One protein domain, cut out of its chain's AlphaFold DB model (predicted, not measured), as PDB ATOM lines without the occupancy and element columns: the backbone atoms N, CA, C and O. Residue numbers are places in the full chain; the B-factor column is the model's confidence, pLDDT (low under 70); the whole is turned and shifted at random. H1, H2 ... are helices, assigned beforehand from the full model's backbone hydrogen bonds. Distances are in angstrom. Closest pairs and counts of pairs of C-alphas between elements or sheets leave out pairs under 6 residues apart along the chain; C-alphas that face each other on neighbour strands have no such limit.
ATOM      1  N   GLU A   2      94.912  56.837 126.026       54.16
ATOM      2  CA  GLU A   2      94.792  56.466 124.609       54.16
ATOM      3  C   GLU A   2      94.838  54.956 124.314       54.16
ATOM      4  O   GLU A   2      94.247  54.513 123.333       54.16
ATOM      5  N   THR A   3      95.442  54.139 125.183       55.44
ATOM      6  CA  THR A   3      95.551  52.678 124.980       55.44
ATOM      7  C   THR A   3      94.193  51.978 124.904       55.44
ATOM      8  O   THR A   3      94.005  51.031 124.143       55.44
ATOM      9  N   LEU A   4      93.220  52.453 125.684       58.03
ATOM     10  CA  LEU A   4      91.849  51.938 125.684       58.03
ATOM     11  C   LEU A   4      91.098  52.292 124.400       58.03
ATOM     12  O   LEU A   4      90.304  51.489 123.915       58.03
ATOM     13  N   THR A   5      91.397  53.461 123.843       66.62
ATOM     14  CA  THR A   5      90.822  53.959 122.599       66.62
ATOM     15  C   THR A   5      91.343  53.176 121.398       66.62
ATOM     16  O   THR A   5      90.555  52.639 120.620       66.62
ATOM     17  N   ALA A   6      92.665  53.029 121.281       68.69
ATOM     18  CA  ALA A   6      93.274  52.231 120.221       68.69
ATOM     19  C   ALA A   6      92.809  50.766 120.289       68.69
ATOM     20  O   ALA A   6      92.558  50.151 119.255       68.69
ATOM     21  N   ALA A   7      92.596  50.225 121.494       68.25
ATOM     22  CA  ALA A   7      92.081  48.872 121.672       68.25
ATOM     23  C   ALA A   7      90.614  48.724 121.289       68.25
ATOM     24  O   ALA A   7      90.240  47.720 120.678       68.25
ATOM     25  N   ALA A   8      89.776  49.704 121.630       68.81
ATOM     26  CA  ALA A   8      88.383  49.723 121.212       68.81
ATOM     27  C   ALA A   8      88.273  49.753 119.685       68.81
ATOM     28  O   ALA A   8      87.505  48.981 119.118       68.81
ATOM     29  N   ILE A   9      89.096  50.569 119.025       71.19
ATOM     30  CA  ILE A   9      89.107  50.705 117.566       71.19
ATOM     31  C   ILE A   9      89.708  49.478 116.884       71.19
ATOM     32  O   ILE A   9      89.102  48.958 115.953       71.19
ATOM     33  N   ALA A  10      90.839  48.958 117.365       71.44
ATOM     34  CA  ALA A  10      91.405  47.707 116.864       71.44
ATOM     35  C   ALA A  10      90.398  46.563 117.014       71.44
ATOM     36  O   ALA A  10      90.221  45.763 116.104       71.44
ATOM     37  N   THR A  11      89.664  46.516 118.125       70.88
ATOM     38  CA  THR A  11      88.618  45.510 118.313       70.88
ATOM     39  C   THR A  11      87.438  45.736 117.383       70.88
ATOM     40  O   THR A  11      86.958  44.763 116.814       70.88
ATOM     41  N   LEU A  12      86.989  46.973 117.173       73.06
ATOM     42  CA  LEU A  12      85.937  47.284 116.201       73.06
ATOM     43  C   LEU A  12      86.325  46.871 114.780       73.06
ATOM     44  O   LEU A  12      85.525  46.237 114.107       73.06
ATOM     45  N   LEU A  13      87.549  47.182 114.352       71.94
ATOM     46  CA  LEU A  13      88.073  46.815 113.034       71.94
ATOM     47  C   LEU A  13      88.123  45.299 112.832       71.94
ATOM     48  O   LEU A  13      87.896  44.803 111.737       71.94
ATOM     49  N   VAL A  14      88.455  44.562 113.888       67.62
ATOM     50  CA  VAL A  14      88.791  43.138 113.803       67.62
ATOM     51  C   VAL A  14      87.600  42.237 114.092       67.62
ATOM     52  O   VAL A  14      87.501  41.125 113.579       67.62
ATOM     53  N   THR A  15      86.692  42.670 114.957       63.38
ATOM     54  CA  THR A  15      85.532  41.863 115.311       63.38
ATOM     55  C   THR A  15      84.344  42.245 114.441       63.38
ATOM     56  O   THR A  15      84.033  43.422 114.271       63.38
ATOM     57  N   LYS A  16      83.547  41.241 114.049       54.31
ATOM     58  CA  LYS A  16      82.157  41.408 113.571       54.31
ATOM     59  C   LYS A  16      81.241  42.141 114.572       54.31
ATOM     60  O   LYS A  16      80.024  42.177 114.418       54.31
ATOM     61  N   MET A  17      81.792  42.737 115.628       52.50
ATOM     62  CA  MET A  17      81.095  43.754 116.388       52.50
ATOM     63  C   MET A  17      80.726  44.943 115.527       52.50
ATOM     64  O   MET A  17      79.705  45.518 115.826       52.50
ATOM     65  N   VAL A  18      81.423  45.265 114.437       51.69
ATOM     66  CA  VAL A  18      80.881  46.232 113.470       51.69
ATOM     67  C   VAL A  18      79.577  45.752 112.828       51.69
ATOM     68  O   VAL A  18      78.733  46.583 112.540       51.69
ATOM     69  N   GLU A  19      79.330  44.449 112.675       53.81
ATOM     70  CA  GLU A  19      78.006  43.966 112.248       53.81
ATOM     71  C   GLU A  19      76.988  44.054 113.386       53.81
ATOM     72  O   GLU A  19      75.919  44.603 113.179       53.81
ATOM     73  N   LYS A  20      77.316  43.643 114.621       52.03
ATOM     74  CA  LYS A  20      76.358  43.738 115.747       52.03
ATOM     75  C   LYS A  20      76.098  45.162 116.249       52.03
ATOM     76  O   LYS A  20      74.958  45.513 116.547       52.03
ATOM     77  N   LEU A  21      77.146  45.966 116.404       54.59
ATOM     78  CA  LEU A  21      77.054  47.400 116.665       54.59
ATOM     79  C   LEU A  21      76.555  48.121 115.425       54.59
ATOM     80  O   LEU A  21      75.813  49.054 115.611       54.59
ATOM     81  N   GLY A  22      76.875  47.717 114.199       52.09
ATOM     82  CA  GLY A  22      76.305  48.318 112.989       52.09
ATOM     83  C   GLY A  22      74.824  48.008 112.804       52.09
ATOM     84  O   GLY A  22      74.098  48.881 112.359       52.09
ATOM     85  N   GLU A  23      74.340  46.835 113.215       56.97
ATOM     86  CA  GLU A  23      72.908  46.530 113.323       56.97
ATOM     87  C   GLU A  23      72.286  47.360 114.454       56.97
ATOM     88  O   GLU A  23      71.333  48.094 114.232       56.97
ATOM     89  N   THR A  24      72.888  47.362 115.648       56.59
ATOM     90  CA  THR A  24      72.356  48.114 116.803       56.59
ATOM     91  C   THR A  24      72.380  49.637 116.590       56.59
ATOM     92  O   THR A  24      71.440  50.333 116.969       56.59
ATOM     93  N   LEU A  25      73.445  50.172 115.992       55.16
ATOM     94  CA  LEU A  25      73.641  51.583 115.645       55.16
ATOM     95  C   LEU A  25      72.877  51.930 114.378       55.16
ATOM     96  O   LEU A  25      72.281  52.991 114.325       55.16
ATOM     97  N   GLY A  26      72.848  51.046 113.386       54.72
ATOM     98  CA  GLY A  26      72.065  51.207 112.163       54.72
ATOM     99  C   GLY A  26      70.566  51.264 112.445       54.72
ATOM    100  O   GLY A  26      69.865  52.056 111.822       54.72
ATOM    101  N   GLU A  27      70.084  50.504 113.431       59.09
ATOM    102  CA  GLU A  27      68.685  50.537 113.871       59.09
ATOM    103  C   GLU A  27      68.370  51.699 114.824       59.09
ATOM    104  O   GLU A  27      67.279  52.261 114.745       59.09
ATOM    105  N   LYS A  28      69.283  52.086 115.731       57.88
ATOM    106  CA  LYS A  28      69.011  53.150 116.724       57.88
ATOM    107  C   LYS A  28      69.423  54.557 116.296       57.88
ATOM    108  O   LYS A  28      68.846  55.524 116.786       57.88
ATOM    109  N   ALA A  29      70.428  54.681 115.441       57.50
ATOM    110  CA  ALA A  29      71.005  55.937 114.975       57.50
ATOM    111  C   ALA A  29      71.757  55.714 113.642       57.50
ATOM    112  O   ALA A  29      72.993  55.734 113.622       57.50
ATOM    113  N   PRO A  30      71.039  55.499 112.521       62.00
ATOM    114  CA  PRO A  30      71.636  55.166 111.220       62.00
ATOM    115  C   PRO A  30      72.682  56.184 110.743       62.00
ATOM    116  O   PRO A  30      73.653  55.825 110.074       62.00
ATOM    117  N   GLU A  31      72.525  57.446 111.145       63.72
ATOM    118  CA  GLU A  31      73.464  58.536 110.863       63.72
ATOM    119  C   GLU A  31      74.803  58.354 111.602       63.72
ATOM    120  O   GLU A  31      75.862  58.576 111.022       63.72
ATOM    121  N   LEU A  32      74.777  57.870 112.850       62.50
ATOM    122  CA  LEU A  32      75.988  57.569 113.625       62.50
ATOM    123  C   LEU A  32      76.656  56.278 113.151       62.50
ATOM    124  O   LEU A  32      77.878  56.224 113.059       62.50
ATOM    125  N   GLY A  33      75.871  55.253 112.803       63.94
ATOM    126  CA  GLY A  33      76.407  54.015 112.234       63.94
ATOM    127  C   GLY A  33      77.170  54.262 110.930       63.94
ATOM    128  O   GLY A  33      78.272  53.743 110.757       63.94
ATOM    129  N   SER A  34      76.624  55.109 110.052       69.44
ATOM    130  CA  SER A  34      77.265  55.481 108.781       69.44
ATOM    131  C   SER A  34      78.531  56.311 108.999       69.44
ATOM    132  O   SER A  34      79.556  56.034 108.381       69.44
ATOM    133  N   LYS A  35      78.493  57.273 109.930       73.81
ATOM    134  CA  LYS A  35      79.632  58.149 110.233       73.81
ATOM    135  C   LYS A  35      80.807  57.399 110.860       73.81
ATOM    136  O   LYS A  35      81.945  57.586 110.439       73.81
ATOM    137  N   ILE A  36      80.533  56.488 111.796       73.00
ATOM    138  CA  ILE A  36      81.551  55.597 112.368       73.00
ATOM    139  C   ILE A  36      82.154  54.715 111.266       73.00
ATOM    140  O   ILE A  36      83.369  54.553 111.223       73.00
ATOM    141  N   TRP A  37      81.345  54.190 110.339       72.94
ATOM    142  CA  TRP A  37      81.854  53.393 109.218       72.94
ATOM    143  C   TRP A  37      82.722  54.203 108.250       72.94
ATOM    144  O   TRP A  37      83.784  53.730 107.842       72.94
ATOM    145  N   GLU A  38      82.316  55.422 107.896       79.94
ATOM    146  CA  GLU A  38      83.144  56.310 107.074       79.94
ATOM    147  C   GLU A  38      84.491  56.579 107.746       79.94
ATOM    148  O   GLU A  38      85.528  56.394 107.116       79.94
ATOM    149  N   GLN A  39      84.492  56.904 109.040       79.81
ATOM    150  CA  GLN A  39      85.716  57.155 109.805       79.81
ATOM    151  C   GLN A  39      86.592  55.897 109.939       79.81
ATOM    152  O   GLN A  39      87.810  55.969 109.805       79.81
ATOM    153  N   VAL A  40      86.004  54.714 110.134       76.19
ATOM    154  CA  VAL A  40      86.746  53.439 110.148       76.19
ATOM    155  C   VAL A  40      87.349  53.126 108.772       76.19
ATOM    156  O   VAL A  40      88.497  52.679 108.688       76.19
ATOM    157  N   SER A  41      86.614  53.372 107.686       80.38
ATOM    158  CA  SER A  41      87.128  53.202 106.319       80.38
ATOM    159  C   SER A  41      88.237  54.197 106.000       80.38
ATOM    160  O   SER A  41      89.238  53.817 105.394       80.38
ATOM    161  N   GLU A  42      88.093  55.445 106.439       84.12
ATOM    162  CA  GLU A  42      89.107  56.489 106.302       84.12
ATOM    163  C   GLU A  42      90.373  56.128 107.087       84.12
ATOM    164  O   GLU A  42      91.478  56.199 106.546       84.12
ATOM    165  N   LEU A  43      90.221  55.603 108.307       81.88
ATOM    166  CA  LEU A  43      91.327  55.066 109.097       81.88
ATOM    167  C   LEU A  43      92.017  53.897 108.375       81.88
ATOM    168  O   LEU A  43      93.241  53.895 108.270       81.88
ATOM    169  N   LYS A  44      91.273  52.929 107.813       81.44
ATOM    170  CA  LYS A  44      91.860  51.842 106.996       81.44
ATOM    171  C   LYS A  44      92.596  52.382 105.770       81.44
ATOM    172  O   LYS A  44      93.670  51.879 105.447       81.44
ATOM    173  N   ALA A  45      92.051  53.388 105.089       85.25
ATOM    174  CA  ALA A  45      92.688  54.001 103.926       85.25
ATOM    175  C   ALA A  45      94.000  54.708 104.305       85.25
ATOM    176  O   ALA A  45      95.020  54.517 103.638       85.25
ATOM    177  N   LEU A  46      94.007  55.449 105.416       84.81
ATOM    178  CA  LEU A  46      95.207  56.080 105.965       84.81
ATOM    179  C   LEU A  46      96.245  55.048 106.403       84.81
ATOM    180  O   LEU A  46      97.422  55.188 106.072       84.81
ATOM    181  N   LEU A  47      95.815  53.979 107.074       82.81
ATOM    182  CA  LEU A  47      96.691  52.870 107.437       82.81
ATOM    183  C   LEU A  47      97.291  52.221 106.186       82.81
ATOM    184  O   LEU A  47      98.497  52.034 106.148       82.81
ATOM    185  N   LYS A  48      96.524  51.975 105.116       85.00
ATOM    186  CA  LYS A  48      97.076  51.453 103.848       85.00
ATOM    187  C   LYS A  48      98.123  52.373 103.227       85.00
ATOM    188  O   LYS A  48      99.102  51.885 102.669       85.00
ATOM    189  N   GLY A  49      97.918  53.687 103.311       84.25
ATOM    190  CA  GLY A  49      98.844  54.675 102.761       84.25
ATOM    191  C   GLY A  49     100.126  54.842 103.578       84.25
ATOM    192  O   GLY A  49     101.184  55.078 102.999       84.25
ATOM    193  N   LYS A  50     100.045  54.727 104.910       83.62
ATOM    194  CA  LYS A  50     101.171  55.011 105.814       83.62
ATOM    195  C   LYS A  50     101.862  53.760 106.363       83.62
ATOM    196  O   LYS A  50     103.076  53.763 106.530       83.62
ATOM    197  N   SER A  51     101.112  52.691 106.616       82.69
ATOM    198  CA  SER A  51     101.605  51.395 107.097       82.69
ATOM    199  C   SER A  51     100.787  50.244 106.488       82.69
ATOM    200  O   SER A  51      99.885  49.690 107.130       82.69
ATOM    201  N   PRO A  52     101.081  49.871 105.228       83.38
ATOM    202  CA  PRO A  52     100.343  48.826 104.520       83.38
ATOM    203  C   PRO A  52     100.417  47.466 105.224       83.38
ATOM    204  O   PRO A  52      99.482  46.678 105.117       83.38
ATOM    205  N   GLU A  53     101.487  47.206 105.978       84.81
ATOM    206  CA  GLU A  53     101.640  45.998 106.793       84.81
ATOM    207  C   GLU A  53     100.583  45.943 107.899       84.81
ATOM    208  O   GLU A  53      99.827  44.977 107.977       84.81
ATOM    209  N   THR A  54     100.440  47.011 108.688       81.62
ATOM    210  CA  THR A  54      99.433  47.078 109.760       81.62
ATOM    211  C   THR A  54      98.015  46.981 109.200       81.62
ATOM    212  O   THR A  54      97.172  46.270 109.750       81.62
ATOM    213  N   ALA A  55      97.753  47.647 108.071       82.69
ATOM    214  CA  ALA A  55      96.468  47.562 107.385       82.69
ATOM    215  C   ALA A  55      96.149  46.131 106.925       82.69
ATOM    216  O   ALA A  55      95.034  45.659 107.137       82.69
ATOM    217  N   ALA A  56      97.132  45.421 106.359       84.56
ATOM    218  CA  ALA A  56      96.964  44.039 105.923       84.56
ATOM    219  C   ALA A  56      96.704  43.087 107.101       84.56
ATOM    220  O   ALA A  56      95.865  42.194 106.988       84.56
ATOM    221  N   VAL A  57      97.375  43.285 108.242       83.88
ATOM    222  CA  VAL A  57      97.143  42.477 109.451       83.88
ATOM    223  C   VAL A  57      95.732  42.724 110.002       83.88
ATOM    224  O   VAL A  57      95.035  41.764 110.332       83.88
ATOM    225  N   LEU A  58      95.278  43.980 110.049       79.38
ATOM    226  CA  LEU A  58      93.908  44.334 110.441       79.38
ATOM    227  C   LEU A  58      92.864  43.721 109.499       79.38
ATOM    228  O   LEU A  58      91.902  43.122 109.968       79.38
ATOM    229  N   GLU A  59      93.069  43.811 108.182       81.50
ATOM    230  CA  GLU A  59      92.176  43.205 107.185       81.50
ATOM    231  C   GLU A  59      92.138  41.677 107.283       81.50
ATOM    232  O   GLU A  59      91.072  41.072 107.172       81.50
ATOM    233  N   ALA A  60      93.282  41.033 107.512       81.94
ATOM    234  CA  ALA A  60      93.345  39.589 107.699       81.94
ATOM    235  C   ALA A  60      92.627  39.154 108.986       81.94
ATOM    236  O   ALA A  60      91.885  38.173 108.965       81.94
ATOM    237  N   ALA A  61      92.795  39.898 110.082       76.56
ATOM    238  CA  ALA A  61      92.109  39.633 111.344       76.56
ATOM    239  C   ALA A  61      90.585  39.854 111.242       76.56
ATOM    240  O   ALA A  61      89.824  39.063 111.797       76.56
ATOM    241  N   GLU A  62      90.147  40.871 110.492       78.31
ATOM    242  CA  GLU A  62      88.736  41.148 110.166       78.31
ATOM    243  C   GLU A  62      88.100  40.003 109.361       78.31
ATOM    244  O   GLU A  62      87.010  39.528 109.686       78.31
ATOM    245  N   ASN A  63      88.788  39.523 108.318       77.75
ATOM    246  CA  ASN A  63      88.273  38.468 107.440       77.75
ATOM    247  C   ASN A  63      88.351  37.068 108.068       77.75
ATOM    248  O   ASN A  63      87.556  36.189 107.727       77.75
ATOM    249  N   ALA A  64      89.302  36.840 108.974       76.75
ATOM    250  CA  ALA A  64      89.544  35.545 109.592       76.75
ATOM    251  C   ALA A  64      89.796  35.695 111.104       76.75
ATOM    252  O   ALA A  64      90.941  35.628 111.555       76.75
ATOM    253  N   PRO A  65      88.734  35.804 111.927       68.12
ATOM    254  CA  PRO A  65      88.869  35.986 113.375       68.12
ATOM    255  C   PRO A  65      89.582  34.821 114.083       68.12
ATOM    256  O   PRO A  65      90.196  35.018 115.128       68.12
ATOM    257  N   LEU A  66      89.598  33.623 113.484       73.31
ATOM    258  CA  LEU A  66      90.388  32.478 113.957       73.31
ATOM    259  C   LEU A  66      91.901  32.761 113.988       73.31
ATOM    260  O   LEU A  66      92.624  32.112 114.744       73.31
ATOM    261  N   LEU A  67      92.394  33.721 113.195       75.81
ATOM    262  CA  LEU A  67      93.798  34.144 113.219       75.81
ATOM    263  C   LEU A  67      94.159  34.852 114.526       75.81
ATOM    264  O   LEU A  67      95.279  34.694 114.996       75.81
ATOM    265  N   ILE A  68      93.217  35.570 115.138       71.88
ATOM    266  CA  ILE A  68      93.405  36.247 116.431       71.88
ATOM    267  C   ILE A  68      93.646  35.209 117.529       71.88
ATOM    268  O   ILE A  68      94.497  35.397 118.395       71.88
ATOM    269  N   GLU A  69      92.896  34.107 117.484       70.12
ATOM    270  CA  GLU A  69      92.986  33.019 118.459       70.12
ATOM    271  C   GLU A  69      94.183  32.103 118.187       70.12
ATOM    272  O   GLU A  69      94.852  31.667 119.119       70.12
ATOM    273  N   SER A  70      94.478  31.836 116.912       75.88
ATOM    274  CA  SER A  70      95.567  30.935 116.514       75.88
ATOM    275  C   SER A  70      96.942  31.607 116.541       75.88
ATOM    276  O   SER A  70      97.948  30.926 116.709       75.88
ATOM    277  N   ASN A  71      97.001  32.927 116.349       78.75
ATOM    278  CA  ASN A  71      98.234  33.712 116.265       78.75
ATOM    279  C   ASN A  71      98.085  35.038 117.044       78.75
ATOM    280  O   ASN A  71      98.142  36.124 116.452       78.75
ATOM    281  N   PRO A  72      97.906  34.976 118.376       75.12
ATOM    282  CA  PRO A  72      97.695  36.158 119.211       75.12
ATOM    283  C   PRO A  72      98.910  37.100 119.247       75.12
ATOM    284  O   PRO A  72      98.755  38.286 119.526       75.12
ATOM    285  N   ASP A  73     100.109  36.611 118.933       77.94
ATOM    286  CA  ASP A  73     101.329  37.422 118.864       77.94
ATOM    287  C   ASP A  73     101.388  38.349 117.641       77.94
ATOM    288  O   ASP A  73     102.137  39.322 117.657       77.94
ATOM    289  N   VAL A  74     100.583  38.079 116.607       78.00
ATOM    290  CA  VAL A  74     100.550  38.862 115.358       78.00
ATOM    291  C   VAL A  74      99.198  39.548 115.169       78.00
ATOM    292  O   VAL A  74      99.138  40.744 114.902       78.00
ATOM    293  N   PHE A  75      98.104  38.807 115.357       77.75
ATOM    294  CA  PHE A  75      96.732  39.283 115.137       77.75
ATOM    295  C   PHE A  75      95.977  39.531 116.445       77.75
ATOM    296  O   PHE A  75      94.797  39.876 116.428       77.75
ATOM    297  N   GLY A  76      96.623  39.338 117.596       75.31
ATOM    298  CA  GLY A  76      95.992  39.588 118.882       75.31
ATOM    299  C   GLY A  76      95.636  41.058 119.046       75.31
ATOM    300  O   GLY A  76      96.421  41.949 118.729       75.31
ATOM    301  N   LEU A  77      94.471  41.317 119.637       75.56
ATOM    302  CA  LEU A  77      94.011  42.669 119.950       75.56
ATOM    303  C   LEU A  77      95.058  43.569 120.627       75.56
ATOM    304  O   LEU A  77      95.180  44.707 120.186       75.56
ATOM    305  N   PRO A  78      95.859  43.127 121.616       76.69
ATOM    306  CA  PRO A  78      96.891  43.995 122.185       76.69
ATOM    307  C   PRO A  78      98.028  44.336 121.204       76.69
ATOM    308  O   PRO A  78      98.572  45.428 121.285       76.69
ATOM    309  N   VAL A  79      98.372  43.449 120.265       81.88
ATOM    310  CA  VAL A  79      99.386  43.713 119.222       81.88
ATOM    311  C   VAL A  79      98.848  44.719 118.209       81.88
ATOM    312  O   VAL A  79      99.530  45.665 117.836       81.88
ATOM    313  N   LEU A  80      97.596  44.543 117.795       80.12
ATOM    314  CA  LEU A  80      96.918  45.468 116.890       80.12
ATOM    315  C   LEU A  80      96.714  46.842 117.537       80.12
ATOM    316  O   LEU A  80      96.931  47.858 116.890       80.12
ATOM    317  N   THR A  81      96.370  46.871 118.826       82.31
ATOM    318  CA  THR A  81      96.275  48.099 119.629       82.31
ATOM    319  C   THR A  81      97.598  48.851 119.633       82.31
ATOM    320  O   THR A  81      97.622  50.047 119.371       82.31
ATOM    321  N   GLU A  82      98.697  48.150 119.922       82.19
ATOM    322  CA  GLU A  82     100.030  48.747 119.996       82.19
ATOM    323  C   GLU A  82     100.483  49.278 118.634       82.19
ATOM    324  O   GLU A  82     100.953  50.407 118.560       82.19
ATOM    325  N   GLN A  83     100.253  48.532 117.548       83.06
ATOM    326  CA  GLN A  83     100.560  48.993 116.188       83.06
ATOM    327  C   GLN A  83      99.748  50.234 115.799       83.06
ATOM    328  O   GLN A  83     100.293  51.186 115.246       83.06
ATOM    329  N   VAL A  84      98.450  50.257 116.109       80.50
ATOM    330  CA  VAL A  84      97.591  51.420 115.843       80.50
ATOM    331  C   VAL A  84      98.020  52.625 116.688       80.50
ATOM    332  O   VAL A  84      98.039  53.745 116.183       80.50
ATOM    333  N   GLU A  85      98.414  52.417 117.946       82.06
ATOM    334  CA  GLU A  85      98.907  53.482 118.823       82.06
ATOM    335  C   GLU A  85     100.275  54.024 118.379       82.06
ATOM    336  O   GLU A  85     100.493  55.236 118.397       82.06
ATOM    337  N   ASP A  86     101.197  53.158 117.964       83.75
ATOM    338  CA  ASP A  86     102.507  53.570 117.452       83.75
ATOM    339  C   ASP A  86     102.357  54.413 116.176       83.75
ATOM    340  O   ASP A  86     102.944  55.491 116.047       83.75
ATOM    341  N   LEU A  87     101.442  54.009 115.291       82.94
ATOM    342  CA  LEU A  87     101.087  54.792 114.109       82.94
ATOM    343  C   LEU A  87     100.409  56.115 114.460       82.94
ATOM    344  O   LEU A  87     100.695  57.121 113.816       82.94
ATOM    345  N   ALA A  88      99.565  56.152 115.490       81.94
ATOM    346  CA  ALA A  88      98.973  57.396 115.976       81.94
ATOM    347  C   ALA A  88     100.038  58.374 116.505       81.94
ATOM    348  O   ALA A  88      99.924  59.581 116.303       81.94
ATOM    349  N   LYS A  89     101.112  57.871 117.129       83.19
ATOM    350  CA  LYS A  89     102.252  58.697 117.572       83.19
ATOM    351  C   LYS A  89     103.072  59.228 116.397       83.19
ATOM    352  O   LYS A  89     103.577  60.347 116.468       83.19
ATOM    353  N   GLY A  90     103.215  58.435 115.336       81.06
ATOM    354  CA  GLY A  90     103.934  58.822 114.121       81.06
ATOM    355  C   GLY A  90     103.135  59.731 113.181       81.06
ATOM    356  O   GLY A  90     103.728  60.496 112.419       81.06
ATOM    357  N   TYR A  91     101.803  59.670 113.234       83.81
ATOM    358  CA  TYR A  91     100.917  60.337 112.286       83.81
ATOM    359  C   TYR A  91      99.710  60.967 112.980       83.81
ATOM    360  O   TYR A  91      98.739  60.291 113.321       83.81
ATOM    361  N   SER A  92      99.731  62.297 113.096       81.69
ATOM    362  CA  SER A  92      98.672  63.077 113.746       81.69
ATOM    363  C   SER A  92      97.283  62.833 113.145       81.69
ATOM    364  O   SER A  92      96.319  62.732 113.891       81.69
ATOM    365  N   GLU A  93      97.189  62.637 111.826       84.19
ATOM    366  CA  GLU A  93      95.927  62.320 111.132       84.19
ATOM    367  C   GLU A  93      95.285  61.025 111.664       84.19
ATOM    368  O   GLU A  93      94.071  60.944 111.827       84.19
ATOM    369  N   ILE A  94      96.106  60.017 111.987       82.38
ATOM    370  CA  ILE A  94      95.645  58.748 112.559       82.38
ATOM    371  C   ILE A  94      95.185  58.970 114.005       82.38
ATOM    372  O   ILE A  94      94.134  58.470 114.395       82.38
ATOM    373  N   ALA A  95      95.926  59.760 114.789       81.75
ATOM    374  CA  ALA A  95      95.544  60.096 116.161       81.75
ATOM    375  C   ALA A  95      94.237  60.900 116.245       81.75
ATOM    376  O   ALA A  95      93.438  60.674 117.155       81.75
ATOM    377  N   GLU A  96      94.006  61.828 115.315       83.62
ATOM    378  CA  GLU A  96      92.770  62.612 115.245       83.62
ATOM    379  C   GLU A  96      91.570  61.722 114.919       83.62
ATOM    380  O   GLU A  96      90.584  61.742 115.654       83.62
ATOM    381  N   LEU A  97      91.680  60.863 113.902       82.25
ATOM    382  CA  LEU A  97      90.629  59.899 113.557       82.25
ATOM    383  C   LEU A  97      90.323  58.928 114.695       82.25
ATOM    384  O   LEU A  97      89.161  58.647 114.976       82.25
ATOM    385  N   ILE A  98      91.355  58.445 115.388       81.44
ATOM    386  CA  ILE A  98      91.209  57.581 116.562       81.44
ATOM    387  C   ILE A  98      90.454  58.302 117.685       81.44
ATOM    388  O   ILE A  98      89.590  57.703 118.320       81.44
ATOM    389  N   GLN A  99      90.732  59.585 117.927       80.25
ATOM    390  CA  GLN A  99      90.012  60.369 118.936       80.25
ATOM    391  C   GLN A  99      88.562  60.661 118.541       80.25
ATOM    392  O   GLN A  99      87.677  60.602 119.398       80.25
ATOM    393  N   VAL A 100      88.301  60.959 117.267       82.31
ATOM    394  CA  VAL A 100      86.934  61.159 116.761       82.31
ATOM    395  C   VAL A 100      86.131  59.869 116.904       82.31
ATOM    396  O   VAL A 100      85.036  59.878 117.468       82.31
ATOM    397  N   LEU A 101      86.715  58.742 116.491       76.88
ATOM    398  CA  LEU A 101      86.118  57.426 116.671       76.88
ATOM    399  C   LEU A 101      85.895  57.101 118.148       76.88
ATOM    400  O   LEU A 101      84.819  56.611 118.469       76.88
ATOM    401  N   ASP A 102      86.825  57.411 119.060       77.00
ATOM    402  CA  ASP A 102      86.597  57.259 120.510       77.00
ATOM    403  C   ASP A 102      85.344  58.000 120.953       77.00
ATOM    404  O   ASP A 102      84.474  57.418 121.593       77.00
ATOM    405  N   ALA A 103      85.238  59.281 120.600       78.62
ATOM    406  CA  ALA A 103      84.155  60.139 121.048       78.62
ATOM    407  C   ALA A 103      82.788  59.652 120.544       78.62
ATOM    408  O   ALA A 103      81.791  59.790 121.255       78.62
ATOM    409  N   GLU A 104      82.739  59.052 119.352       74.69
ATOM    410  CA  GLU A 104      81.511  58.508 118.763       74.69
ATOM    411  C   GLU A 104      81.188  57.088 119.255       74.69
ATOM    412  O   GLU A 104      80.027  56.761 119.507       74.69
ATOM    413  N   VAL A 105      82.206  56.248 119.444       71.00
ATOM    414  CA  VAL A 105      82.065  54.833 119.811       71.00
ATOM    415  C   VAL A 105      81.897  54.655 121.316       71.00
ATOM    416  O   VAL A 105      81.042  53.894 121.761       71.00
ATOM    417  N   ARG A 106      82.690  55.344 122.136       69.75
ATOM    418  CA  ARG A 106      82.701  55.211 123.598       69.75
ATOM    419  C   ARG A 106      81.328  55.358 124.268       69.75
ATOM    420  O   ARG A 106      81.054  54.538 125.147       69.75
ATOM    421  N   PRO A 107      80.448  56.312 123.895       72.06
ATOM    422  CA  PRO A 107      79.097  56.384 124.460       72.06
ATOM    423  C   PRO A 107      78.179  55.239 123.999       72.06
ATOM    424  O   PRO A 107      77.173  54.969 124.650       72.06
ATOM    425  N   GLN A 108      78.523  54.564 122.903       67.31
ATOM    426  CA  GLN A 108      77.756  53.465 122.311       67.31
ATOM    427  C   GLN A 108      78.238  52.087 122.792       67.31
ATOM    428  O   GLN A 108      77.523  51.093 122.659       67.31
ATOM    429  N   LEU A 109      79.454  52.001 123.342       65.12
ATOM    430  CA  LEU A 109      80.016  50.740 123.809       65.12
ATOM    431  C   LEU A 109      79.349  50.287 125.114       65.12
ATOM    432  O   LEU A 109      79.433  50.999 126.120       65.12
ATOM    433  N   PRO A 110      78.772  49.074 125.159       68.12
ATOM    434  CA  PRO A 110      78.231  48.528 126.395       68.12
ATOM    435  C   PRO A 110      79.339  48.347 127.443       68.12
ATOM    436  O   PRO A 110      80.476  47.994 127.122       68.12
ATOM    437  N   ALA A 111      79.005  48.548 128.720       69.88
ATOM    438  CA  ALA A 111      79.971  48.489 129.822       69.88
ATOM    439  C   ALA A 111      80.716  47.142 129.908       69.88
ATOM    440  O   ALA A 111      81.902  47.103 130.231       69.88
ATOM    441  N   GLU A 112      80.054  46.033 129.565       67.12
ATOM    442  CA  GLU A 112      80.680  44.707 129.487       67.12
ATOM    443  C   GLU A 112      81.801  44.645 128.443       67.12
ATOM    444  O   GLU A 112      82.820  43.984 128.647       67.12
ATOM    445  N   PHE A 113      81.647  45.369 127.335       67.88
ATOM    446  CA  PHE A 113      82.659  45.426 126.293       67.88
ATOM    447  C   PHE A 113      83.860  46.263 126.720       67.88
ATOM    448  O   PHE A 113      84.994  45.825 126.544       67.88
ATOM    449  N   GLN A 114      83.627  47.406 127.371       65.69
ATOM    450  CA  GLN A 114      84.708  48.198 127.963       65.69
ATOM    451  C   GLN A 114      85.510  47.354 128.963       65.69
ATOM    452  O   GLN A 114      86.736  47.326 128.909       65.69
ATOM    453  N   GLN A 115      84.833  46.571 129.808       66.75
ATOM    454  CA  GLN A 115      85.501  45.650 130.730       66.75
ATOM    455  C   GLN A 115      86.280  44.541 130.013       66.75
ATOM    456  O   GLN A 115      87.383  44.196 130.439       66.75
ATOM    457  N   LYS A 116      85.750  43.994 128.913       66.88
ATOM    458  CA  LYS A 116      86.434  42.969 128.115       66.88
ATOM    459  C   LYS A 116      87.699  43.519 127.451       66.88
ATOM    460  O   LYS A 116      88.743  42.881 127.553       66.88
ATOM    461  N   LEU A 117      87.623  44.710 126.857       66.69
ATOM    462  CA  LEU A 117      88.767  45.421 126.281       66.69
ATOM    463  C   LEU A 117      89.845  45.679 127.330       66.69
ATOM    464  O   LEU A 117      90.994  45.288 127.140       66.69
ATOM    465  N   VAL A 118      89.459  46.271 128.467       66.25
ATOM    466  CA  VAL A 118      90.369  46.524 129.591       66.25
ATOM    467  C   VAL A 118      91.068  45.229 129.998       66.25
ATOM    468  O   VAL A 118      92.290  45.195 130.096       66.25
ATOM    469  N   LYS A 119      90.315  44.140 130.184       65.69
ATOM    470  CA  LYS A 119      90.865  42.854 130.623       65.69
ATOM    471  C   LYS A 119      91.830  42.253 129.600       65.69
ATOM    472  O   LYS A 119      92.850  41.695 129.994       65.69
ATOM    473  N   GLN A 120      91.538  42.390 128.309       64.75
ATOM    474  CA  GLN A 120      92.334  41.813 127.227       64.75
ATOM    475  C   GLN A 120      93.627  42.599 126.958       64.75
ATOM    476  O   GLN A 120      94.673  41.993 126.727       64.75
ATOM    477  N   VAL A 121      93.586  43.930 127.065       60.81
ATOM    478  CA  VAL A 121      94.771  44.799 126.949       60.81
ATOM    479  C   VAL A 121      95.639  44.706 128.210       60.81
ATOM    480  O   VAL A 121      96.859  44.581 128.116       60.81
ATOM    481  N   MET A 122      95.029  44.674 129.404       58.38
ATOM    482  CA  MET A 122      95.769  44.516 130.664       58.38
ATOM    483  C   MET A 122      96.447  43.147 130.800       58.38
ATOM    484  O   MET A 122      97.515  43.070 131.407       58.38
ATOM    485  N   PHE A 123      95.897  42.076 130.217       54.62
ATOM    486  CA  PHE A 123      96.512  40.744 130.288       54.62
ATOM    487  C   PHE A 123      97.923  40.699 129.670       54.62
ATOM    488  O   PHE A 123      98.770  39.944 130.146       54.62
ATOM    489  N   LYS A 124      98.224  41.549 128.674       50.94
ATOM    490  CA  LYS A 124      99.578  41.668 128.097       50.94
ATOM    491  C   LYS A 124     100.480  42.639 128.872       50.94
ATOM    492  O   LYS A 124     101.689  42.429 128.916       50.94
ATOM    493  N   GLY A 125      99.908  43.614 129.588       41.53
ATOM    494  CA  GLY A 125     100.649  44.458 130.541       41.53
ATOM    495  C   GLY A 125     101.291  43.668 131.695       41.53
ATOM    496  O   GLY A 125     102.289  44.106 132.265       41.53
TER     497      GLY A 125
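What this domain is: This is residues 2 to 125 of the 170 residues of an uncharacterized protein of Roseofilum reptotaenium AO1-A (UniProt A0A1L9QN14). Helix H1 runs through the core of a helical body, with H3 and H8 side by side over one part of it, H4 and H7 round another, and H9 across the side away from H3. H2 folds back from H3 at one end of the long axis; short H5 and H6 make a corner towards the other. The printed part has 124 residues with nine named helices, H1 to H9 in chain order, and no named strand: all helix. It is compact, with a radius of gyration of the C-alphas of 13.4 A, and rounded, spanning 36 by 29 by 25 A.

How they stand to each other: Start at H3, residues 30 to 50, the longest helix. It touches H8, residues 92 to 105, at a shallow tilt of 23 degrees, opposite ways; the closest C-alphas, of Ile 36 and Leu 101, are 6.5 A apart. H3 forms helical hairpins with H2, residues 17 to 28 (closest C-alphas Leu 25 and Gly 33, 5.0 A), and H4, residues 52 to 63 (Lys 48 and Ala 55, 5.3 A). H1, residues 2 to 14, whose centre is nearest to the mean of the C-alphas at 3.8 A, touches H7, residues 77 to 90, at a steep tilt of 61 degrees, opposite ways, with C-alphas Ala 7 and Thr 81 closest at 4.7 A. H1 touches H9, residues 111 to 125, only just about perpendicular at 73 degrees, with C-alphas Ala 7 and Leu 117 closest at 6.6 A. H6, residues 72 to 75, touches H4, with C-alphas Ala 61 and Phe 75 closest at 6.0 A; H5, residues 66 to 70, only just touches H4, only at the corner, with 3 pairs of C-alphas within 8 A. Every O i to N i+4 pair is within hydrogen-bond range in H1, H2, H3, H4, H5, H7 and H8, and 9 of 11 are in H9; H6 is too short for one.

Where its parts are: Find C-alpha 2 at (94.792, 56.466, 124.609), where H1 begins. H3 runs 30.0 A from C-alpha 30 at (71.636, 55.166, 111.220); H9 runs 21.1 A to C-alpha 125 at (100.649, 44.458, 130.541).

The domain as a whole: The C-alphas farthest apart, of Glu 27 and Gly 125, are 36.6 A apart. The printed part has no cut, and its links between helices are tight. Mean pLDDT of the printed part is 72.2; look for values under 70 at residues 2 to 8, 14 to 34, 65, 106 and 108 to 125.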